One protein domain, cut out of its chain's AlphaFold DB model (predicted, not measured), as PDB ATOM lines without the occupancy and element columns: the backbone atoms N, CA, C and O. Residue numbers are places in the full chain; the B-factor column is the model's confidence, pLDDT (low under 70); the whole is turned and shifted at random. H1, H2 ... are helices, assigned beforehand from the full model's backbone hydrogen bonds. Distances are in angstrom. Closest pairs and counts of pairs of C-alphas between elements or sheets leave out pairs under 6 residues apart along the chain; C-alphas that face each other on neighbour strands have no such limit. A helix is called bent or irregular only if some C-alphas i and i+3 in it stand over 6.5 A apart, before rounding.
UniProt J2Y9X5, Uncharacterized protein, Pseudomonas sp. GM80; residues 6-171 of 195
ATOM      1  N   LYS A   6     113.030 260.869 200.342       63.75
ATOM      2  CA  LYS A   6     114.446 260.786 200.748       63.75
ATOM      3  C   LYS A   6     114.734 259.739 201.842       63.75
ATOM      4  O   LYS A   6     115.847 259.237 201.915       63.75
ATOM      5  N   ALA A   7     113.757 259.398 202.686       70.75
ATOM      6  CA  ALA A   7     113.912 258.425 203.775       70.75
ATOM      7  C   ALA A   7     113.597 256.980 203.341       70.75
ATOM      8  O   ALA A   7     114.076 256.032 203.962       70.75
ATOM      9  N   LEU A   8     112.836 256.808 202.254       77.62
ATOM     10  CA  LEU A   8     112.513 255.499 201.679       77.62
ATOM     11  C   LEU A   8     113.762 254.755 201.191       77.62
ATOM     12  O   LEU A   8     113.862 253.549 201.399       77.62
ATOM     13  N   TRP A   9     114.738 255.455 200.604       82.81
ATOM     14  CA  TRP A   9     115.971 254.810 200.140       82.81
ATOM     15  C   TRP A   9     116.794 254.221 201.294       82.81
ATOM     16  O   TRP A   9     117.257 253.091 201.192       82.81
ATOM     17  N   ILE A  10     116.879 254.926 202.431       86.25
ATOM     18  CA  ILE A  10     117.549 254.435 203.650       86.25
ATOM     19  C   ILE A  10     116.851 253.179 204.186       86.25
ATOM     20  O   ILE A  10     117.510 252.209 204.551       86.25
ATOM     21  N   TYR A  11     115.516 253.178 204.197       87.25
ATOM     22  CA  TYR A  11     114.726 252.011 204.589       87.25
ATOM     23  C   TYR A  11     115.033 250.792 203.708       87.25
ATOM     24  O   TYR A  11     115.337 249.722 204.236       87.25
ATOM     25  N   TYR A  12     115.003 250.953 202.380       88.25
ATOM     26  CA  TYR A  12     115.306 249.861 201.455       88.25
ATOM     27  C   TYR A  12     116.748 249.380 201.599       88.25
ATOM     28  O   TYR A  12     116.974 248.173 201.598       88.25
ATOM     29  N   LEU A  13     117.700 250.297 201.770       91.25
ATOM     30  CA  LEU A  13     119.111 249.975 201.960       91.25
ATOM     31  C   LEU A  13     119.315 249.119 203.211       91.25
ATOM     32  O   LEU A  13     119.938 248.067 203.124       91.25
ATOM     33  N   ILE A  14     118.741 249.511 204.352       91.69
ATOM     34  CA  ILE A  14     118.858 248.747 205.604       91.69
ATOM     35  C   ILE A  14     118.169 247.380 205.489       91.69
ATOM     36  O   ILE A  14     118.721 246.381 205.945       91.69
ATOM     37  N   CYS A  15     117.003 247.305 204.840       92.06
ATOM     38  CA  CYS A  15     116.311 246.031 204.622       92.06
ATOM     39  C   CYS A  15     117.120 245.075 203.733       92.06
ATOM     40  O   CYS A  15     117.256 243.899 204.064       92.06
ATOM     41  N   TRP A  16     117.696 245.580 202.641       93.56
ATOM     42  CA  TRP A  16     118.565 244.790 201.769       93.56
ATOM     43  C   TRP A  16     119.865 244.389 202.456       93.56
ATOM     44  O   TRP A  16     120.294 243.250 202.300       93.56
ATOM     45  N   LEU A  17     120.464 245.279 203.250       94.06
ATOM     46  CA  LEU A  17     121.654 244.966 204.033       94.06
ATOM     47  C   LEU A  17     121.381 243.825 205.016       94.06
ATOM     48  O   LEU A  17     122.173 242.893 205.089       94.06
ATOM     49  N   ALA A  18     120.247 243.865 205.721       94.38
ATOM     50  CA  ALA A  18     119.821 242.796 206.619       94.38
ATOM     51  C   ALA A  18     119.567 241.474 205.874       94.38
ATOM     52  O   ALA A  18     119.986 240.414 206.325       94.38
ATOM     53  N   ALA A  19     118.904 241.521 204.716       94.50
ATOM     54  CA  ALA A  19     118.644 240.331 203.909       94.50
ATOM     55  C   ALA A  19     119.948 239.693 203.391       94.50
ATOM     56  O   ALA A  19     120.125 238.477 203.472       94.50
ATOM     57  N   LEU A  20     120.877 240.514 202.893       95.75
ATOM     58  CA  LEU A  20     122.175 240.062 202.393       95.75
ATOM     59  C   LEU A  20     123.092 239.577 203.517       95.75
ATOM     60  O   LEU A  20     123.811 238.603 203.314       95.75
ATOM     61  N   SER A  21     123.067 240.210 204.694       94.31
ATOM     62  CA  SER A  21     123.877 239.761 205.830       94.31
ATOM     63  C   SER A  21     123.429 238.389 206.326       94.31
ATOM     64  O   SER A  21     124.279 237.528 206.539       94.31
ATOM     65  N   LEU A  22     122.117 238.151 206.434       95.62
ATOM     66  CA  LEU A  22     121.566 236.838 206.773       95.62
ATOM     67  C   LEU A  22     121.953 235.783 205.736       95.62
ATOM     68  O   LEU A  22     122.440 234.720 206.109       95.62
ATOM     69  N   LEU A  23     121.799 236.096 204.445       96.06
ATOM     70  CA  LEU A  23     122.210 235.203 203.362       96.06
ATOM     71  C   LEU A  23     123.700 234.857 203.460       96.06
ATOM     72  O   LEU A  23     124.056 233.687 203.418       96.06
ATOM     73  N   ALA A  24     124.564 235.857 203.635       94.62
ATOM     74  CA  ALA A  24     126.002 235.645 203.758       94.62
ATOM     75  C   ALA A  24     126.353 234.747 204.954       94.62
ATOM     76  O   ALA A  24     127.235 233.901 204.834       94.62
ATOM     77  N   HIS A  25     125.649 234.892 206.082       93.06
ATOM     78  CA  HIS A  25     125.859 234.032 207.247       93.06
ATOM     79  C   HIS A  25     125.414 232.599 206.989       93.06
ATOM     80  O   HIS A  25     126.175 231.703 207.323       93.06
ATOM     81  N   ILE A  26     124.253 232.387 206.360       93.69
ATOM     82  CA  ILE A  26     123.784 231.042 205.985       93.69
ATOM     83  C   ILE A  26     124.786 230.377 205.037       93.69
ATOM     84  O   ILE A  26     125.216 229.262 205.290       93.69
ATOM     85  N   VAL A  27     125.227 231.081 203.991       94.19
ATOM     86  CA  VAL A  27     126.229 230.575 203.036       94.19
ATOM     87  C   VAL A  27     127.532 230.211 203.749       94.19
ATOM     88  O   VAL A  27     128.127 229.168 203.482       94.19
ATOM     89  N   PHE A  28     127.991 231.076 204.653       91.06
ATOM     90  CA  PHE A  28     129.224 230.861 205.397       91.06
ATOM     91  C   PHE A  28     129.122 229.668 206.352       91.06
ATOM     92  O   PHE A  28     130.039 228.848 206.393       91.06
ATOM     93  N   THR A  29     128.027 229.549 207.107       89.50
ATOM     94  CA  THR A  29     127.822 228.424 208.021       89.50
ATOM     95  C   THR A  29     127.596 227.125 207.259       89.50
ATOM     96  O   THR A  29     128.221 226.137 207.621       89.50
ATOM     97  N   ASP A  30     126.831 227.123 206.163       89.88
ATOM     98  CA  ASP A  30     126.675 225.961 205.278       89.88
ATOM     99  C   ASP A  30     128.033 225.487 204.755       89.88
ATOM    100  O   ASP A  30     128.351 224.305 204.830       89.88
ATOM    101  N   TRP A  31     128.885 226.404 204.288       89.12
ATOM    102  CA  TRP A  31     130.228 226.048 203.825       89.12
ATOM    103  C   TRP A  31     131.087 225.427 204.930       89.12
ATOM    104  O   TRP A  31     131.860 224.507 204.675       89.12
ATOM    105  N   LYS A  32     130.979 225.931 206.163       85.62
ATOM    106  CA  LYS A  32     131.738 225.410 207.309       85.62
ATOM    107  C   LYS A  32     131.191 224.088 207.841       85.62
ATOM    108  O   LYS A  32     131.990 223.289 208.312       85.62
ATOM    109  N   LEU A  33     129.879 223.875 207.760       82.81
ATOM    110  CA  LEU A  33     129.203 222.684 208.274       82.81
ATOM    111  C   LEU A  33     129.209 221.516 207.281       82.81
ATOM    112  O   LEU A  33     129.267 220.362 207.692       82.81
ATOM    113  N   LEU A  34     129.128 221.803 205.978       84.31
ATOM    114  CA  LEU A  34     128.996 220.781 204.933       84.31
ATOM    115  C   LEU A  34     130.324 220.360 204.313       84.31
ATOM    116  O   LEU A  34     130.367 219.359 203.603       84.31
ATOM    117  N   LYS A  35     131.410 221.099 204.560       83.00
ATOM    118  CA  LYS A  35     132.726 220.716 204.054       83.00
ATOM    119  C   LYS A  35     133.280 219.542 204.879       83.00
ATOM    120  O   LYS A  35     133.510 219.721 206.074       83.00
ATOM    121  N   PRO A  36     133.566 218.382 204.260       71.06
ATOM    122  CA  PRO A  36     134.203 217.273 204.956       71.06
ATOM    123  C   PRO A  36     135.658 217.641 205.277       71.06
ATOM    124  O   PRO A  36     136.484 217.827 204.383       71.06
ATOM    125  N   THR A  37     135.961 217.810 206.562       69.88
ATOM    126  CA  THR A  37     137.313 218.040 207.088       69.88
ATOM    127  C   THR A  37     137.485 217.280 208.395       69.88
ATOM    128  O   THR A  37     136.517 217.161 209.151       69.88
ATOM    129  N   ASP A  38     138.707 216.830 208.687       55.53
ATOM    130  CA  ASP A  38     139.052 216.301 210.009       55.53
ATOM    131  C   ASP A  38     138.779 217.363 211.072       55.53
ATOM    132  O   ASP A  38     139.056 218.543 210.838       55.53
ATOM    133  N   VAL A  39     138.183 216.964 212.206       54.19
ATOM    134  CA  VAL A  39     137.710 217.886 213.262       54.19
ATOM    135  C   VAL A  39     136.829 219.034 212.730       54.19
ATOM    136  O   VAL A  39     136.814 220.148 213.261       54.19
ATOM    137  N   GLY A  40     136.061 218.760 211.671       51.16
ATOM    138  CA  GLY A  40     135.054 219.664 211.126       51.16
ATOM    139  C   GLY A  40     133.902 219.920 212.100       51.16
ATOM    140  O   GLY A  40     133.621 219.144 213.010       51.16
ATOM    141  N   GLY A  41     133.214 221.052 211.935       49.66
ATOM    142  CA  GLY A  41     131.947 221.276 212.625       49.66
ATOM    143  C   GLY A  41     130.857 220.531 211.873       49.66
ATOM    144  O   GLY A  41     130.534 220.930 210.766       49.66
ATOM    145  N   THR A  42     130.294 219.465 212.430       51.12
ATOM    146  CA  THR A  42     129.143 218.798 211.804       51.12
ATOM    147  C   THR A  42     127.833 219.446 212.256       51.12
ATOM    148  O   THR A  42     127.790 220.209 213.230       51.12
ATOM    149  N   LEU A  43     126.740 219.106 211.572       49.38
ATOM    150  CA  LEU A  43     125.374 219.446 211.982       49.38
ATOM    151  C   LEU A  43     124.989 218.806 213.340       49.38
ATOM    152  O   LEU A  43     124.043 219.276 213.973       49.38
ATOM    153  N   MET A  44     125.731 217.785 213.808       45.94
ATOM    154  CA  MET A  44     125.430 216.966 214.999       45.94
ATOM    155  C   MET A  44     126.573 216.830 216.033       45.94
ATOM    156  O   MET A  44     126.382 216.185 217.061       45.94
ATOM    157  N   GLY A  45     127.747 217.436 215.835       48.56
ATOM    158  CA  GLY A  45     128.901 217.270 216.730       48.56
ATOM    159  C   GLY A  45     130.275 217.412 216.063       48.56
ATOM    160  O   GLY A  45     130.630 216.676 215.151       48.56
ATOM    161  N   GLY A  46     131.061 218.359 216.563       54.62
ATOM    162  CA  GLY A  46     132.443 218.658 216.186       54.62
ATOM    163  C   GLY A  46     132.917 219.854 217.013       54.62
ATOM    164  O   GLY A  46     132.072 220.560 217.571       54.62
ATOM    165  N   MET A  47     134.225 220.114 217.104       55.97
ATOM    166  CA  MET A  47     134.789 221.094 218.059       55.97
ATOM    167  C   MET A  47     134.194 222.511 217.916       55.97
ATOM    168  O   MET A  47     134.114 223.244 218.891       55.97
ATOM    169  N   ASN A  48     133.651 222.845 216.734       64.38
ATOM    170  CA  ASN A  48     132.922 224.092 216.467       64.38
ATOM    171  C   ASN A  48     131.495 223.903 215.909       64.38
ATOM    172  O   ASN A  48     130.843 224.880 215.528       64.38
ATOM    173  N   GLY A  49     130.984 222.668 215.856       67.38
ATOM    174  CA  GLY A  49     129.680 222.355 215.257       67.38
ATOM    175  C   GLY A  49     128.529 223.097 215.935       67.38
ATOM    176  O   GLY A  49     127.694 223.693 215.262       67.38
ATOM    177  N   LEU A  50     128.536 223.172 217.270       72.56
ATOM    178  CA  LEU A  50     127.491 223.857 218.040       72.56
ATOM    179  C   LEU A  50     127.445 225.369 217.766       72.56
ATOM    180  O   LEU A  50     126.363 225.946 217.661       72.56
ATOM    181  N   VAL A  51     128.606 226.007 217.597       79.00
ATOM    182  CA  VAL A  51     128.705 227.446 217.305       79.00
ATOM    183  C   VAL A  51     128.181 227.744 215.902       79.00
ATOM    184  O   VAL A  51     127.348 228.637 215.732       79.00
ATOM    185  N   PHE A  52     128.620 226.982 214.896       80.50
ATOM    186  CA  PHE A  52     128.172 227.186 213.518       80.50
ATOM    187  C   PHE A  52     126.704 226.804 213.319       80.50
ATOM    188  O   PHE A  52     125.991 227.526 212.625       80.50
ATOM    189  N   ASN A  53     126.222 225.745 213.974       82.19
ATOM    190  CA  ASN A  53     124.818 225.346 213.918       82.19
ATOM    191  C   ASN A  53     123.917 226.362 214.644       82.19
ATOM    192  O   ASN A  53     122.874 226.752 214.126       82.19
ATOM    193  N   GLY A  54     124.358 226.892 215.791       84.25
ATOM    194  CA  GLY A  54     123.678 227.996 216.475       84.25
ATOM    195  C   GLY A  54     123.624 229.266 215.621       84.25
ATOM    196  O   GLY A  54     122.567 229.887 215.496       84.25
ATOM    197  N   GLY A  55     124.735 229.624 214.969       86.50
ATOM    198  CA  GLY A  55     124.797 230.744 214.027       86.50
ATOM    199  C   GLY A  55     123.873 230.555 212.821       86.50
ATOM    200  O   GLY A  55     123.145 231.480 212.452       86.50
ATOM    201  N   TRP A  56     123.844 229.348 212.252       89.94
ATOM    202  CA  TRP A  56     122.949 228.978 211.157       89.94
ATOM    203  C   TRP A  56     121.480 229.081 211.581       89.94
ATOM    204  O   TRP A  56     120.698 229.756 210.913       89.94
ATOM    205  N   LEU A  57     121.111 228.510 212.732       91.38
ATOM    206  CA  LEU A  57     119.743 228.540 213.253       91.38
ATOM    207  C   LEU A  57     119.269 229.974 213.517       91.38
ATOM    208  O   LEU A  57     118.138 230.334 213.176       91.38
ATOM    209  N   MET A  58     120.139 230.816 214.078       92.62
ATOM    210  CA  MET A  58     119.863 232.238 214.282       92.62
ATOM    211  C   MET A  58     119.658 232.973 212.953       92.62
ATOM    212  O   MET A  58     118.716 233.760 212.830       92.62
ATOM    213  N   ALA A  59     120.492 232.704 211.944       93.25
ATOM    214  CA  ALA A  59     120.371 233.322 210.625       93.25
ATOM    215  C   ALA A  59     119.091 232.876 209.894       93.25
ATOM    216  O   ALA A  59     118.354 233.712 209.367       93.25
ATOM    217  N   VAL A  60     118.762 231.582 209.927       94.56
ATOM    218  CA  VAL A  60     117.515 231.041 209.365       94.56
ATOM    219  C   VAL A  60     116.300 231.641 210.062       94.56
ATOM    220  O   VAL A  60     115.371 232.090 209.394       94.56
ATOM    221  N   THR A  61     116.312 231.728 211.392       95.06
ATOM    222  CA  THR A  61     115.213 232.335 212.159       95.06
ATOM    223  C   THR A  61     115.036 233.810 211.803       95.06
ATOM    224  O   THR A  61     113.917 234.258 211.548       95.06
ATOM    225  N   GLY A  62     116.138 234.564 211.707       94.94
ATOM    226  CA  GLY A  62     116.121 235.951 211.243       94.94
ATOM    227  C   GLY A  62     115.546 236.076 209.831       94.94
ATOM    228  O   GLY A  62     114.683 236.918 209.583       94.94
ATOM    229  N   MET A  63     115.940 235.191 208.916       96.12
ATOM    230  CA  MET A  63     115.422 235.157 207.549       96.12
ATOM    231  C   MET A  63     113.919 234.852 207.515       96.12
ATOM    232  O   MET A  63     113.164 235.565 206.851       96.12
ATOM    233  N   LEU A  64     113.449 233.856 208.263       95.25
ATOM    234  CA  LEU A  64     112.021 233.544 208.373       95.25
ATOM    235  C   LEU A  64     111.228 234.728 208.942       95.25
ATOM    236  O   LEU A  64     110.164 235.059 208.417       95.25
ATOM    237  N   LEU A  65     111.767 235.433 209.942       94.50
ATOM    238  CA  LEU A  65     111.160 236.656 210.469       94.50
ATOM    239  C   LEU A  65     111.047 237.741 209.384       94.50
ATOM    240  O   LEU A  65     109.998 238.376 209.256       94.50
ATOM    241  N   THR A  66     112.082 237.921 208.555       93.06
ATOM    242  CA  THR A  66     112.029 238.867 207.426       93.06
ATOM    243  C   THR A  66     110.990 238.480 206.372       93.06
ATOM    244  O   THR A  66     110.337 239.363 205.814       93.06
ATOM    245  N   LEU A  67     110.770 237.180 206.139       92.31
ATOM    246  CA  LEU A  67     109.721 236.674 205.247       92.31
ATOM    247  C   LEU A  67     108.322 236.916 205.819       92.31
ATOM    248  O   LEU A  67     107.453 237.398 205.094       92.31
ATOM    249  N   ILE A  68     108.108 236.638 207.110       92.31
ATOM    250  CA  ILE A  68     106.830 236.886 207.800       92.31
ATOM    251  C   ILE A  68     106.470 238.371 207.726       92.31
ATOM    252  O   ILE A  68     105.350 238.730 207.361       92.31
ATOM    253  N   LEU A  69     107.443 239.239 208.007       90.06
ATOM    254  CA  LEU A  69     107.278 240.688 207.929       90.06
ATOM    255  C   LEU A  69     107.262 241.212 206.493       90.06
ATOM    256  O   LEU A  69     106.971 242.389 206.295       90.06
ATOM    257  N   ARG A  70     107.552 240.372 205.494       89.62
ATOM    258  CA  ARG A  70     107.632 240.728 204.071       89.62
ATOM    259  C   ARG A  70     108.590 241.889 203.808       89.62
ATOM    260  O   ARG A  70     108.278 242.794 203.031       89.62
ATOM    261  N   THR A  71     109.738 241.907 204.485       88.62
ATOM    262  CA  THR A  71     110.722 242.974 204.271       88.62
ATOM    263  C   THR A  71     111.272 242.909 202.839       88.62
ATOM    264  O   THR A  71     111.359 241.823 202.243       88.62
ATOM    265  N   PRO A  72     111.671 244.052 202.259       89.19
ATOM    266  CA  PRO A  72     112.379 244.076 200.986       89.19
ATOM    267  C   PRO A  72     113.620 243.175 201.023       89.19
ATOM    268  O   PRO A  72     114.372 243.195 201.993       89.19
ATOM    269  N   GLY A  73     113.827 242.382 199.971       89.56
ATOM    270  CA  GLY A  73     114.963 241.457 199.868       89.56
ATOM    271  C   GLY A  73     114.736 240.069 200.486       89.56
ATOM    272  O   GLY A  73     115.431 239.138 200.098       89.56
ATOM    273  N   SER A  74     113.730 239.879 201.351       93.00
ATOM    274  CA  SER A  74     113.496 238.606 202.068       93.00
ATOM    275  C   SER A  74     113.296 237.388 201.153       93.00
ATOM    276  O   SER A  74     113.902 236.345 201.379       93.00
ATOM    277  N   ILE A  75     112.509 237.513 200.075       93.94
ATOM    278  CA  ILE A  75     112.328 236.421 199.097       93.94
ATOM    279  C   ILE A  75     113.648 236.078 198.405       93.94
ATOM    280  O   ILE A  75     113.948 234.904 198.211       93.94
ATOM    281  N   PHE A  76     114.429 237.090 198.021       94.06
ATOM    282  CA  PHE A  76     115.706 236.872 197.346       94.06
ATOM    283  C   PHE A  76     116.720 236.218 198.280       94.06
ATOM    284  O   PHE A  76     117.413 235.306 197.847       94.06
ATOM    285  N   ALA A  77     116.755 236.618 199.553       94.94
ATOM    286  CA  ALA A  77     117.561 235.948 200.567       94.94
ATOM    287  C   ALA A  77     117.121 234.491 200.769       94.94
ATOM    288  O   ALA A  77     117.969 233.615 200.804       94.94
ATOM    289  N   CYS A  78     115.815 234.212 200.806       96.44
ATOM    290  CA  CYS A  78     115.289 232.852 200.950       96.44
ATOM    291  C   CYS A  78     115.639 231.943 199.766       96.44
ATOM    292  O   CYS A  78     116.181 230.856 199.958       96.44
ATOM    293  N   VAL A  79     115.384 232.397 198.536       96.81
ATOM    294  CA  VAL A  79     115.756 231.637 197.332       96.81
ATOM    295  C   VAL A  79     117.274 231.505 197.234       96.81
ATOM    296  O   VAL A  79     117.768 230.425 196.931       96.81
ATOM    297  N   GLY A  80     118.005 232.586 197.515       96.81
ATOM    298  CA  GLY A  80     119.463 232.607 197.516       96.81
ATOM    299  C   GLY A  80     120.041 231.592 198.490       96.81
ATOM    300  O   GLY A  80     120.881 230.805 198.076       96.81
ATOM    301  N   ALA A  81     119.529 231.555 199.724       95.94
ATOM    302  CA  ALA A  81     119.935 230.608 200.754       95.94
ATOM    303  C   ALA A  81     119.712 229.176 200.271       95.94
ATOM    304  O   ALA A  81     120.636 228.374 200.275       95.94
ATOM    305  N   GLY A  82     118.523 228.878 199.741       95.75
ATOM    306  CA  GLY A  82     118.228 227.550 199.214       95.75
ATOM    307  C   GLY A  82     119.148 227.120 198.065       95.75
ATOM    308  O   GLY A  82     119.676 226.009 198.079       95.75
ATOM    309  N   VAL A  83     119.383 228.004 197.090       97.69
ATOM    310  CA  VAL A  83     120.275 227.726 195.951       97.69
ATOM    311  C   VAL A  83     121.720 227.550 196.412       97.69
ATOM    312  O   VAL A  83     122.395 226.636 195.942       97.69
ATOM    313  N   SER A  84     122.199 228.377 197.344       96.19
ATOM    314  CA  SER A  84     123.551 228.238 197.878       96.19
ATOM    315  C   SER A  84     123.724 226.954 198.677       96.19
ATOM    316  O   SER A  84     124.708 226.261 198.448       96.19
ATOM    317  N   THR A  85     122.769 226.582 199.537       95.06
ATOM    318  CA  THR A  85     122.836 225.327 200.302       95.06
ATOM    319  C   THR A  85     122.864 224.124 199.360       95.06
ATOM    320  O   THR A  85     123.662 223.211 199.548       95.06
ATOM    321  N   LEU A  86     122.051 224.137 198.295       96.19
ATOM    322  CA  LEU A  86     122.069 223.090 197.270       96.19
ATOM    323  C   LEU A  86     123.403 223.031 196.523       96.19
ATOM    324  O   LEU A  86     123.935 221.942 196.320       96.19
ATOM    325  N   GLY A  87     123.948 224.181 196.121       95.50
ATOM    326  CA  GLY A  87     125.229 224.257 195.421       95.50
ATOM    327  C   GLY A  87     126.393 223.771 196.282       95.50
ATOM    328  O   GLY A  87     127.181 222.944 195.832       95.50
ATOM    329  N   ILE A  88     126.461 224.231 197.535       93.44
ATOM    330  CA  ILE A  88     127.473 223.812 198.512       93.44
ATOM    331  C   ILE A  88     127.329 222.320 198.803       93.44
ATOM    332  O   ILE A  88     128.305 221.589 198.684       93.44
ATOM    333  N   GLY A  89     126.118 221.849 199.112       91.94
ATOM    334  CA  GLY A  89     125.864 220.438 199.388       91.94
ATOM    335  C   GLY A  89     126.230 219.540 198.208       91.94
ATOM    336  O   GLY A  89     126.946 218.563 198.388       91.94
ATOM    337  N   THR A  90     125.841 219.916 196.986       93.75
ATOM    338  CA  THR A  90     126.210 219.175 195.766       93.75
ATOM    339  C   THR A  90     127.724 219.146 195.575       93.75
ATOM    340  O   THR A  90     128.290 218.093 195.298       93.75
ATOM    341  N   PHE A  91     128.399 220.284 195.754       93.31
ATOM    342  CA  PHE A  91     129.854 220.363 195.655       93.31
ATOM    343  C   PHE A  91     130.541 219.462 196.689       93.31
ATOM    344  O   PHE A  91     131.432 218.696 196.329       93.31
ATOM    345  N   CYS A  92     130.115 219.511 197.950       89.25
ATOM    346  CA  CYS A  92     130.673 218.695 199.025       89.25
ATOM    347  C   CYS A  92     130.374 217.203 198.849       89.25
ATOM    348  O   CYS A  92     131.224 216.382 199.168       89.25
ATOM    349  N   TYR A  93     129.206 216.852 198.305       88.31
ATOM    350  CA  TYR A  93     128.832 215.468 198.020       88.31
ATOM    351  C   TYR A  93     129.647 214.876 196.861       88.31
ATOM    352  O   TYR A  93     130.098 213.741 196.939       88.31
ATOM    353  N   LEU A  94     129.864 215.644 195.786       88.31
ATOM    354  CA  LEU A  94     130.648 215.190 194.629       88.31
ATOM    355  C   LEU A  94     132.150 215.107 194.918       88.31
ATOM    356  O   LEU A  94     132.836 214.292 194.313       88.31
ATOM    357  N   ASN A  95     132.657 215.956 195.813       87.94
ATOM    358  CA  ASN A  95     134.061 215.973 196.231       87.94
ATOM    359  C   ASN A  95     134.246 215.315 197.605       87.94
ATOM    360  O   ASN A  95     135.132 215.710 198.367       87.94
ATOM    361  N   TYR A  96     133.370 214.371 197.955       83.44
ATOM    362  CA  TYR A  96     133.464 213.686 199.232       83.44
ATOM    363  C   TYR A  96     134.726 212.803 199.250       83.44
ATOM    364  O   TYR A  96     134.968 212.095 198.275       83.44
ATOM    365  N   PRO A  97     135.562 212.872 200.301       79.44
ATOM    366  CA  PRO A  97     136.855 212.193 200.327       79.44
ATOM    367  C   PRO A  97     136.714 210.665 200.308       79.44
ATOM    368  O   PRO A  97     135.917 210.104 201.056       79.44
ATOM    369  N   ASP A  98     137.542 209.989 199.505       74.44
ATOM    370  CA  ASP A  98     137.555 208.519 199.397       74.44
ATOM    371  C   ASP A  98     138.039 207.826 200.687       74.44
ATOM    372  O   ASP A  98     137.698 206.674 200.938       74.44
ATOM    373  N   ASN A  99     138.800 208.536 201.529       73.75
ATOM    374  CA  ASN A  99     139.280 208.086 202.842       73.75
ATOM    375  C   ASN A  99     138.362 208.526 204.000       73.75
ATOM    376  O   ASN A  99     138.828 208.802 205.106       73.75
ATOM    377  N   ALA A 100     137.055 208.634 203.738       65.38
ATOM    378  CA  ALA A 100     136.026 209.049 204.695       65.38
ATOM    379  C   ALA A 100     136.016 208.261 206.014       65.38
ATOM    380  O   ALA A 100     135.643 208.795 207.054       65.38
ATOM    381  N   ASP A 101     136.438 207.001 205.977       63.88
ATOM    382  CA  ASP A 101     136.573 206.110 207.130       63.88
ATOM    383  C   ASP A 101     137.641 206.570 208.136       63.88
ATOM    384  O   ASP A 101     137.590 206.193 209.306       63.88
ATOM    385  N   GLN A 102     138.579 207.411 207.699       62.34
ATOM    386  CA  GLN A 102     139.632 207.988 208.535       62.34
ATOM    387  C   GLN A 102     139.249 209.350 209.126       62.34
ATOM    388  O   GLN A 102     139.945 209.830 210.021       62.34
ATOM    389  N   LEU A 103     138.151 209.960 208.661       62.41
ATOM    390  CA  LEU A 103     137.744 211.292 209.091       62.41
ATOM    391  C   LEU A 103     136.944 211.261 210.398       62.41
ATOM    392  O   LEU A 103     135.772 210.877 210.434       62.41
ATOM    393  N   ILE A 104     137.553 211.745 211.479       58.47
ATOM    394  CA  ILE A 104     136.935 211.777 212.813       58.47
ATOM    395  C   ILE A 104     136.122 213.074 212.979       58.47
ATOM    396  O   ILE A 104     136.641 214.174 212.782       58.47
ATOM    397  N   TYR A 105     134.847 212.952 213.381       58.81
ATOM    398  CA  TYR A 105     133.887 214.067 213.518       58.81
ATOM    399  C   TYR A 105     133.699 214.888 212.227       58.81
ATOM    400  O   TYR A 105     133.682 216.118 212.255       58.81
ATOM    401  N   SER A 106     133.559 214.211 211.086       65.44
ATOM    402  CA  SER A 106     133.233 214.841 209.802       65.44
ATOM    403  C   SER A 106     131.757 214.670 209.445       65.44
ATOM    404  O   SER A 106     131.079 213.774 209.945       65.44
ATOM    405  N   VAL A 107     131.249 215.567 208.599       74.31
ATOM    406  CA  VAL A 107     129.865 215.514 208.118       74.31
ATOM    407  C   VAL A 107     129.670 214.290 207.232       74.31
ATOM    408  O   VAL A 107     130.465 214.043 206.320       74.31
ATOM    409  N   SER A 108     128.617 213.519 207.478       81.38
ATOM    410  CA  SER A 108     128.332 212.323 206.690       81.38
ATOM    411  C   SER A 108     127.600 212.658 205.378       81.38
ATOM    412  O   SER A 108     126.936 213.697 205.269       81.38
ATOM    413  N   PRO A 109     127.645 211.784 204.354       83.94
ATOM    414  CA  PRO A 109     126.924 212.025 203.103       83.94
ATOM    415  C   PRO A 109     125.402 212.158 203.293       83.94
ATOM    416  O   PRO A 109     124.751 212.919 202.575       83.94
ATOM    417  N   ASP A 110     124.817 211.462 204.275       85.06
ATOM    418  CA  ASP A 110     123.395 211.587 204.611       85.06
ATOM    419  C   ASP A 110     123.059 212.922 205.300       85.06
ATOM    420  O   ASP A 110     121.975 213.468 205.087       85.06
ATOM    421  N   GLU A 111     123.977 213.496 206.084       83.69
ATOM    422  CA  GLU A 111     123.835 214.846 206.639       83.69
ATOM    423  C   GLU A 111     123.875 215.906 205.538       83.69
ATOM    424  O   GLU A 111     123.032 216.808 205.526       83.69
ATOM    425  N   ILE A 112     124.775 215.753 204.560       86.94
ATOM    426  CA  ILE A 112     124.813 216.613 203.371       86.94
ATOM    427  C   ILE A 112     123.484 216.517 202.609       86.94
ATOM    428  O   ILE A 112     122.890 217.542 202.267       86.94
ATOM    429  N   GLY A 113     122.959 215.304 202.411       87.56
ATOM    430  CA  GLY A 113     121.651 215.093 201.784       87.56
ATOM    431  C   GLY A 113     120.504 215.789 202.532       87.56
ATOM    432  O   GLY A 113     119.665 216.449 201.914       87.56
ATOM    433  N   ARG A 114     120.485 215.721 203.868       88.88
ATOM    434  CA  ARG A 114     119.499 216.426 204.712       88.88
ATOM    435  C   ARG A 114     119.610 217.950 204.599       88.88
ATOM    436  O   ARG A 114     118.587 218.641 204.528       88.88
ATOM    437  N   ALA A 115     120.825 218.485 204.523       89.38
ATOM    438  CA  ALA A 115     121.038 219.910 204.290       89.38
ATOM    439  C   ALA A 115     120.548 220.337 202.897       89.38
ATOM    440  O   ALA A 115     119.848 221.342 202.767       89.38
ATOM    441  N   MET A 116     120.804 219.531 201.862       92.44
ATOM    442  CA  MET A 116     120.286 219.772 200.511       92.44
ATOM    443  C   MET A 116     118.752 219.771 200.466       92.44
ATOM    444  O   MET A 116     118.168 220.635 199.814       92.44
ATOM    445  N   LEU A 117     118.081 218.874 201.199       94.44
ATOM    446  CA  LEU A 117     116.616 218.894 201.330       94.44
ATOM    447  C   LEU A 117     116.116 220.199 201.962       94.44
ATOM    448  O   LEU A 117     115.135 220.778 201.493       94.44
ATOM    449  N   THR A 118     116.817 220.698 202.980       92.44
ATOM    450  CA  THR A 118     116.520 222.006 203.587       92.44
ATOM    451  C   THR A 118     116.697 223.140 202.573       92.44
ATOM    452  O   THR A 118     115.824 224.001 202.445       92.44
ATOM    453  N   GLY A 119     117.771 223.100 201.780       94.25
ATOM    454  CA  GLY A 119     117.996 224.040 200.682       94.25
ATOM    455  C   GLY A 119     116.862 224.020 199.649       94.25
ATOM    456  O   GLY A 119     116.309 225.066 199.302       94.25
ATOM    457  N   ALA A 120     116.436 222.828 199.221       96.94
ATOM    458  CA  ALA A 120     115.300 222.653 198.315       96.94
ATOM    459  C   ALA A 120     113.995 223.213 198.906       96.94
ATOM    460  O   ALA A 120     113.235 223.878 198.197       96.94
ATOM    461  N   ALA A 121     113.760 223.015 200.207       96.62
ATOM    462  CA  ALA A 121     112.604 223.569 200.905       96.62
ATOM    463  C   ALA A 121     112.604 225.106 200.888       96.62
ATOM    464  O   ALA A 121     111.558 225.708 200.632       96.62
ATOM    465  N   PHE A 122     113.755 225.763 201.076       95.75
ATOM    466  CA  PHE A 122     113.853 227.223 200.961       95.75
ATOM    467  C   PHE A 122     113.608 227.728 199.539       95.75
ATOM    468  O   PHE A 122     112.871 228.701 199.364       95.75
ATOM    469  N   VAL A 123     114.147 227.059 198.515       96.81
ATOM    470  CA  VAL A 123     113.858 227.418 197.116       96.81
ATOM    471  C   VAL A 123     112.358 227.309 196.837       96.81
ATOM    472  O   VAL A 123     111.754 228.259 196.332       96.81
ATOM    473  N   ALA A 124     111.742 226.184 197.211       96.56
ATOM    474  CA  ALA A 124     110.313 225.958 197.028       96.56
ATOM    475  C   ALA A 124     109.475 227.016 197.762       96.56
ATOM    476  O   ALA A 124     108.574 227.610 197.165       96.56
ATOM    477  N   LEU A 125     109.809 227.317 199.021       95.25
ATOM    478  CA  LEU A 125     109.135 228.331 199.830       95.25
ATOM    479  C   LEU A 125     109.239 229.724 199.194       95.25
ATOM    480  O   LEU A 125     108.227 230.407 199.027       95.25
ATOM    481  N   GLY A 126     110.439 230.145 198.797       92.88
ATOM    482  CA  GLY A 126     110.665 231.451 198.182       92.88
ATOM    483  C   GLY A 126     109.917 231.614 196.857       92.88
ATOM    484  O   GLY A 126     109.260 232.636 196.636       92.88
ATOM    485  N   LEU A 127     109.942 230.592 195.996       94.62
ATOM    486  CA  LEU A 127     109.203 230.589 194.729       94.62
ATOM    487  C   LEU A 127     107.683 230.576 194.942       94.62
ATOM    488  O   LEU A 127     106.966 231.288 194.239       94.62
ATOM    489  N   PHE A 128     107.197 229.843 195.944       93.50
ATOM    490  CA  PHE A 128     105.785 229.804 196.326       93.50
ATOM    491  C   PHE A 128     105.286 231.151 196.873       93.50
ATOM    492  O   PHE A 128     104.161 231.573 196.581       93.50
ATOM    493  N   LEU A 129     106.104 231.861 197.652       91.50
ATOM    494  CA  LEU A 129     105.745 233.161 198.230       91.50
ATOM    495  C   LEU A 129     105.888 234.322 197.236       91.50
ATOM    496  O   LEU A 129     105.136 235.295 197.322       91.50
ATOM    497  N   ARG A 130     106.790 234.219 196.251       88.31
ATOM    498  CA  ARG A 130     107.067 235.268 195.254       88.31
ATOM    499  C   ARG A 130     105.823 235.861 194.575       88.31
ATOM    500  O   ARG A 130     105.704 237.088 194.577       88.31
ATOM    501  N   PRO A 131     104.895 235.076 193.989       85.62
ATOM    502  CA  PRO A 131     103.698 235.643 193.366       85.62
ATOM    503  C   PRO A 131     102.744 236.261 194.395       85.62
ATOM    504  O   PRO A 131     102.107 237.270 194.104       85.62
ATOM    505  N   ARG A 132     102.693 235.719 195.617       83.75
ATOM    506  CA  ARG A 132     101.797 236.182 196.689       83.75
ATOM    507  C   ARG A 132     102.225 237.507 197.312       83.75
ATOM    508  O   ARG A 132     101.398 238.207 197.887       83.75
ATOM    509  N   PHE A 133     103.503 237.864 197.219       80.31
ATOM    510  CA  PHE A 133     103.991 239.142 197.745       80.31
ATOM    511  C   PHE A 133     103.756 240.295 196.759       80.31
ATOM    512  O   PHE A 133     103.608 241.433 197.196       80.31
ATOM    513  N   LYS A 134     103.637 240.016 195.450       68.81
ATOM    514  CA  LYS A 134     103.374 241.034 194.413       68.81
ATOM    515  C   LYS A 134     101.990 241.685 194.511       68.81
ATOM    516  O   LYS A 134     101.804 242.773 193.985       68.81
ATOM    517  N   THR A 135     101.029 241.040 195.164       56.00
ATOM    518  CA  THR A 135      99.616 241.453 195.170       56.00
ATOM    519  C   THR A 135      99.225 242.335 196.357       56.00
ATOM    520  O   THR A 135      98.042 242.596 196.551       56.00
ATOM    521  N   THR A 136     100.175 242.786 197.180       56.91
ATOM    522  CA  THR A 136      99.845 243.505 198.422       56.91
ATOM    523  C   THR A 136     100.038 245.011 198.256       56.91
ATOM    524  O   THR A 136     101.103 245.455 197.832       56.91
ATOM    525  N   ALA A 137      99.010 245.790 198.608       59.97
ATOM    526  CA  ALA A 137      99.063 247.251 198.685       59.97
ATOM    527  C   ALA A 137     100.207 247.743 199.594       59.97
ATOM    528  O   ALA A 137     100.729 246.975 200.408       59.97
ATOM    529  N   LEU A 138     100.588 249.026 199.464       66.06
ATOM    530  CA  LEU A 138     101.669 249.606 200.269       66.06
ATOM    531  C   LEU A 138     101.472 249.291 201.765       66.06
ATOM    532  O   LEU A 138     100.372 249.492 202.290       66.06
ATOM    533  N   PRO A 139     102.525 248.820 202.456       72.06
ATOM    534  CA  PRO A 139     102.436 248.454 203.861       72.06
ATOM    535  C   PRO A 139     101.998 249.647 204.716       72.06
ATOM    536  O   PRO A 139     102.395 250.793 204.487       72.06
ATOM    537  N   SER A 140     101.178 249.367 205.730       80.56
ATOM    538  CA  SER A 140     100.743 250.378 206.689       80.56
ATOM    539  C   SER A 140     101.951 250.987 207.418       80.56
ATOM    540  O   SER A 140     102.979 250.337 207.620       80.56
ATOM    541  N   ARG A 141     101.843 252.253 207.845       80.06
ATOM    542  CA  ARG A 141     102.910 252.936 208.606       80.06
ATOM    543  C   ARG A 141     103.461 252.134 209.801       80.06
ATOM    544  O   ARG A 141     104.683 252.112 209.929       80.06
ATOM    545  N   PRO A 142     102.646 251.489 210.663       84.44
ATOM    546  CA  PRO A 142     103.192 250.698 211.768       84.44
ATOM    547  C   PRO A 142     103.989 249.482 211.278       84.44
ATOM    548  O   PRO A 142     105.040 249.185 211.840       84.44
ATOM    549  N   LEU A 143     103.557 248.832 210.192       85.31
ATOM    550  CA  LEU A 143     104.282 247.707 209.603       85.31
ATOM    551  C   LEU A 143     105.642 248.146 209.040       85.31
ATOM    552  O   LEU A 143     106.641 247.480 209.289       85.31
ATOM    553  N   LEU A 144     105.703 249.295 208.359       85.62
ATOM    554  CA  LEU A 144     106.963 249.875 207.869       85.62
ATOM    555  C   LEU A 144     107.960 250.153 209.000       85.62
ATOM    556  O   LEU A 144     109.150 249.884 208.853       85.62
ATOM    557  N   ILE A 145     107.482 250.687 210.128       86.88
ATOM    558  CA  ILE A 145     108.326 250.938 211.303       86.88
ATOM    559  C   ILE A 145     108.825 249.611 211.883       86.88
ATOM    560  O   ILE A 145     110.017 249.484 212.150       86.88
ATOM    561  N   GLY A 146     107.951 248.608 212.013       88.31
ATOM    562  CA  GLY A 146     108.329 247.277 212.494       88.31
ATOM    563  C   GLY A 146     109.387 246.607 211.614       88.31
ATOM    564  O   GLY A 146     110.414 246.161 212.117       88.31
ATOM    565  N   GLN A 147     109.188 246.613 210.293       90.38
ATOM    566  CA  GLN A 147     110.160 246.105 209.320       90.38
ATOM    567  C   GLN A 147     111.515 246.808 209.450       90.38
ATOM    568  O   GLN A 147     112.550 246.148 209.437       90.38
ATOM    569  N   PHE A 148     111.510 248.137 209.600       89.69
ATOM    570  CA  PHE A 148     112.731 248.920 209.755       89.69
ATOM    571  C   PHE A 148     113.484 248.578 211.043       89.69
ATOM    572  O   PHE A 148     114.690 248.355 211.000       89.69
ATOM    573  N   VAL A 149     112.784 248.512 212.179       92.50
ATOM    574  CA  VAL A 149     113.385 248.171 213.478       92.50
ATOM    575  C   VAL A 149     113.989 246.770 213.437       92.50
ATOM    576  O   VAL A 149     115.131 246.586 213.847       92.50
ATOM    577  N   VAL A 150     113.265 245.797 212.882       93.38
ATOM    578  CA  VAL A 150     113.763 244.422 212.753       93.38
ATOM    579  C   VAL A 150     114.972 244.353 211.824       93.38
ATOM    580  O   VAL A 150     115.978 243.751 212.189       93.38
ATOM    581  N   ALA A 151     114.926 245.015 210.665       92.50
ATOM    582  CA  ALA A 151     116.066 245.067 209.754       92.50
ATOM    583  C   ALA A 151     117.290 245.737 210.400       92.50
ATOM    584  O   ALA A 151     118.410 245.261 210.228       92.50
ATOM    585  N   LEU A 152     117.089 246.794 211.191       93.06
ATOM    586  CA  LEU A 152     118.165 247.461 211.920       93.06
ATOM    587  C   LEU A 152     118.797 246.539 212.972       93.06
ATOM    588  O   LEU A 152     120.020 246.462 213.050       93.06
ATOM    589  N   LEU A 153     117.986 245.815 213.749       94.12
ATOM    590  CA  LEU A 153     118.479 244.848 214.735       94.12
ATOM    591  C   LEU A 153     119.266 243.715 214.069       94.12
ATOM    592  O   LEU A 153     120.357 243.376 214.527       94.12
ATOM    593  N   ILE A 154     118.758 243.176 212.959       94.06
ATOM    594  CA  ILE A 154     119.457 242.154 212.169       94.06
ATOM    595  C   ILE A 154     120.782 242.705 211.639       94.06
ATOM    596  O   ILE A 154     121.808 242.049 211.777       94.06
ATOM    597  N   ALA A 155     120.800 243.915 211.077       90.50
ATOM    598  CA  ALA A 155     122.032 244.526 210.590       90.50
ATOM    599  C   ALA A 155     123.050 244.730 211.726       90.50
ATOM    600  O   ALA A 155     124.224 244.406 211.570       90.50
ATOM    601  N   LEU A 156     122.622 245.196 212.900       90.31
ATOM    602  CA  LEU A 156     123.516 245.354 214.050       90.31
ATOM    603  C   LEU A 156     124.098 244.015 214.525       90.31
ATOM    604  O   LEU A 156     125.293 243.938 214.802       90.31
ATOM    605  N   LEU A 157     123.282 242.961 214.579       90.31
ATOM    606  CA  LEU A 157     123.721 241.636 215.017       90.31
ATOM    607  C   LEU A 157     124.615 240.945 213.982       90.31
ATOM    608  O   LEU A 157     125.687 240.469 214.326       90.31
ATOM    609  N   PHE A 158     124.211 240.917 212.716       89.25
ATOM    610  CA  PHE A 158     124.891 240.147 211.670       89.25
ATOM    611  C   PHE A 158     125.939 240.952 210.891       89.25
ATOM    612  O   PHE A 158     126.681 240.387 210.103       89.25
ATOM    613  N   VAL A 159     126.035 242.267 211.080       88.06
ATOM    614  CA  VAL A 159     127.111 243.087 210.489       88.06
ATOM    615  C   VAL A 159     127.953 243.717 211.589       88.06
ATOM    616  O   VAL A 159     129.175 243.590 211.588       88.06
ATOM    617  N   GLY A 160     127.307 244.347 212.570       79.88
ATOM    618  CA  GLY A 160     128.002 245.043 213.652       79.88
ATOM    619  C   GLY A 160     128.855 244.120 214.525       79.88
ATOM    620  O   GLY A 160     130.004 244.453 214.811       79.88
ATOM    621  N   PHE A 161     128.336 242.953 214.923       81.12
ATOM    622  CA  PHE A 161     129.083 242.024 215.778       81.12
ATOM    623  C   PHE A 161     130.315 241.412 215.080       81.12
ATOM    624  O   PHE A 161     131.402 241.515 215.654       81.12
ATOM    625  N   PRO A 162     130.227 240.873 213.843       79.62
ATOM    626  CA  PRO A 162     131.412 240.409 213.119       79.62
ATOM    627  C   PRO A 162     132.467 241.501 212.914       79.62
ATOM    628  O   PRO A 162     133.647 241.247 213.134       79.62
ATOM    629  N   ILE A 163     132.061 242.729 212.561       82.06
ATOM    630  CA  ILE A 163     132.994 243.857 212.404       82.06
ATOM    631  C   ILE A 163     133.681 244.178 213.730       82.06
ATOM    632  O   ILE A 163     134.896 244.360 213.765       82.06
ATOM    633  N   LYS A 164     132.926 244.221 214.833       80.06
ATOM    634  CA  LYS A 164     133.488 244.463 216.164       80.06
ATOM    635  C   LYS A 164     134.551 243.422 216.509       80.06
ATOM    636  O   LYS A 164     135.610 243.809 216.988       80.06
ATOM    637  N   ASN A 165     134.288 242.143 216.245       78.81
ATOM    638  CA  ASN A 165     135.248 241.068 216.502       78.81
ATOM    639  C   ASN A 165     136.455 241.139 215.559       78.81
ATOM    640  O   ASN A 165     137.580 240.965 216.008       78.81
ATOM    641  N   ALA A 166     136.255 241.460 214.280       77.12
ATOM    642  CA  ALA A 166     137.348 241.618 213.318       77.12
ATOM    643  C   ALA A 166     138.278 242.799 213.655       77.12
ATOM    644  O   ALA A 166     139.467 242.757 213.355       77.12
ATOM    645  N   LEU A 167     137.745 243.848 214.289       80.19
ATOM    646  CA  LEU A 167     138.510 245.008 214.754       80.19
ATOM    647  C   LEU A 167     139.174 244.795 216.122       80.19
ATOM    648  O   LEU A 167     139.942 245.657 216.561       80.19
ATOM    649  N   GLN A 168     138.900 243.687 216.820       73.56
ATOM    650  CA  GLN A 168     139.627 243.372 218.046       73.56
ATOM    651  C   GLN A 168     141.087 243.092 217.706       73.56
ATOM    652  O   GLN A 168     141.401 242.329 216.792       73.56
ATOM    653  N   LYS A 169     141.997 243.734 218.450       65.19
ATOM    654  CA  LYS A 169     143.429 243.503 218.277       65.19
ATOM    655  C   LYS A 169     143.706 242.009 218.473       65.19
ATOM    656  O   LYS A 169     143.262 241.458 219.483       65.19
ATOM    657  N   PRO A 170     144.423 241.360 217.542       62.84
ATOM    658  CA  PRO A 170     144.803 239.972 217.721       62.84
ATOM    659  C   PRO A 170     145.573 239.806 219.034       62.84
ATOM    660  O   PRO A 170     146.364 240.681 219.398       62.84
ATOM    661  N   LEU A 171     145.342 238.689 219.730       59.41
ATOM    662  CA  LEU A 171     146.142 238.324 220.898       59.41
ATOM    663  C   LEU A 171     147.634 238.360 220.521       59.41
ATOM    664  O   LEU A 171     147.985 237.911 219.421       59.41
TER     665      LEU A 171
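Overview. This is residues 6 to 171 of the 195 residues of an uncharacterized protein of Pseudomonas sp. GM80 (UniProt J2Y9X5). Five long helices make a flat slab: H1, H2 and H3 form an up-and-down bundle, H4 packs along H3 on one side, and H5 crosses H1 at a steep angle on the other side, its last turns and the tail sticking out as residues 160 to 171. The long links 35 to 48 and 95 to 108 lie at the same end of the slab. The printed part has 166 residues with five named helices in the order H1 to H5 and no named strand, and its class is all helix. It is compact, with a radius of gyration of the C-alphas of 17.7 A, and spans 58 by 44 by 20 A.

Along the chain. H1, residues 6 to 34, begins with C-alpha 6 at (114.446, 260.786, 200.748) and measures 42.8 A from first to last C-alpha. H2, residues 49 to 68, measures 28.1 A, and H3, residues 74 to 94, 30.0 A. H4, residues 109 to 133, measures 35.9 A; it is only just irregular, with C-alphas 128 and 131 6.9 A apart. H5, residues 141 to 166, measures 36.6 A and ends with C-alpha 166 at (137.348, 241.618, 213.318).

Arrangement. In the bundle of H1, H2 and H3, each helix runs against the one before it. H1 and H2, a helical hairpin, touch at Leu 22 and Ala 59, their closest C-alphas, 5.4 A apart, with a shallow tilt of 34 degrees, only just short of steep. H1 touches H3, the same way at a shallow tilt of 19 degrees; the closest C-alphas, of Leu 23 and Ala 77, are 5.5 A apart. H2 touches H3 with residues 63 to 67 alone, and the closest C-alphas, of Leu 67 and Ser 74, are 5.3 A apart. H3 and H4, also a hairpin, touch with 46 pairs of C-alphas within 8 A, the closest those of Gly 82 and Gly 119 at 3.8 A. H2 and H4 are near each other, with 6 pairs of C-alphas within 10 A. H5 touches H1 with residues 147 to 159 alone, at a steep tilt of 49 degrees; the closest C-alphas, of Ala 18 and Ala 155, are 4.9 A apart. H5 touches H2 too, the closest C-alphas being those of Gly 62 and Ile 154, 7.1 A. H5 is apart from H3 and H4. Each O i to N i+4 pair is within hydrogen-bond range in H2 and H3, against 24 of 25 in H1, 19 of 21 in H4 and 20 of 22 in H5.

Size, cuts and confidence. The C-alphas farthest apart, of Lys 6 and Asp 101, are 59.3 A apart. The printed part has no cut; the links H1 to H2 and H3 to H4 are long. The pLDDT is under 70 at residue 6 and residues 37 to 49, 100 to 106, 134 to 138 and 169 to 171.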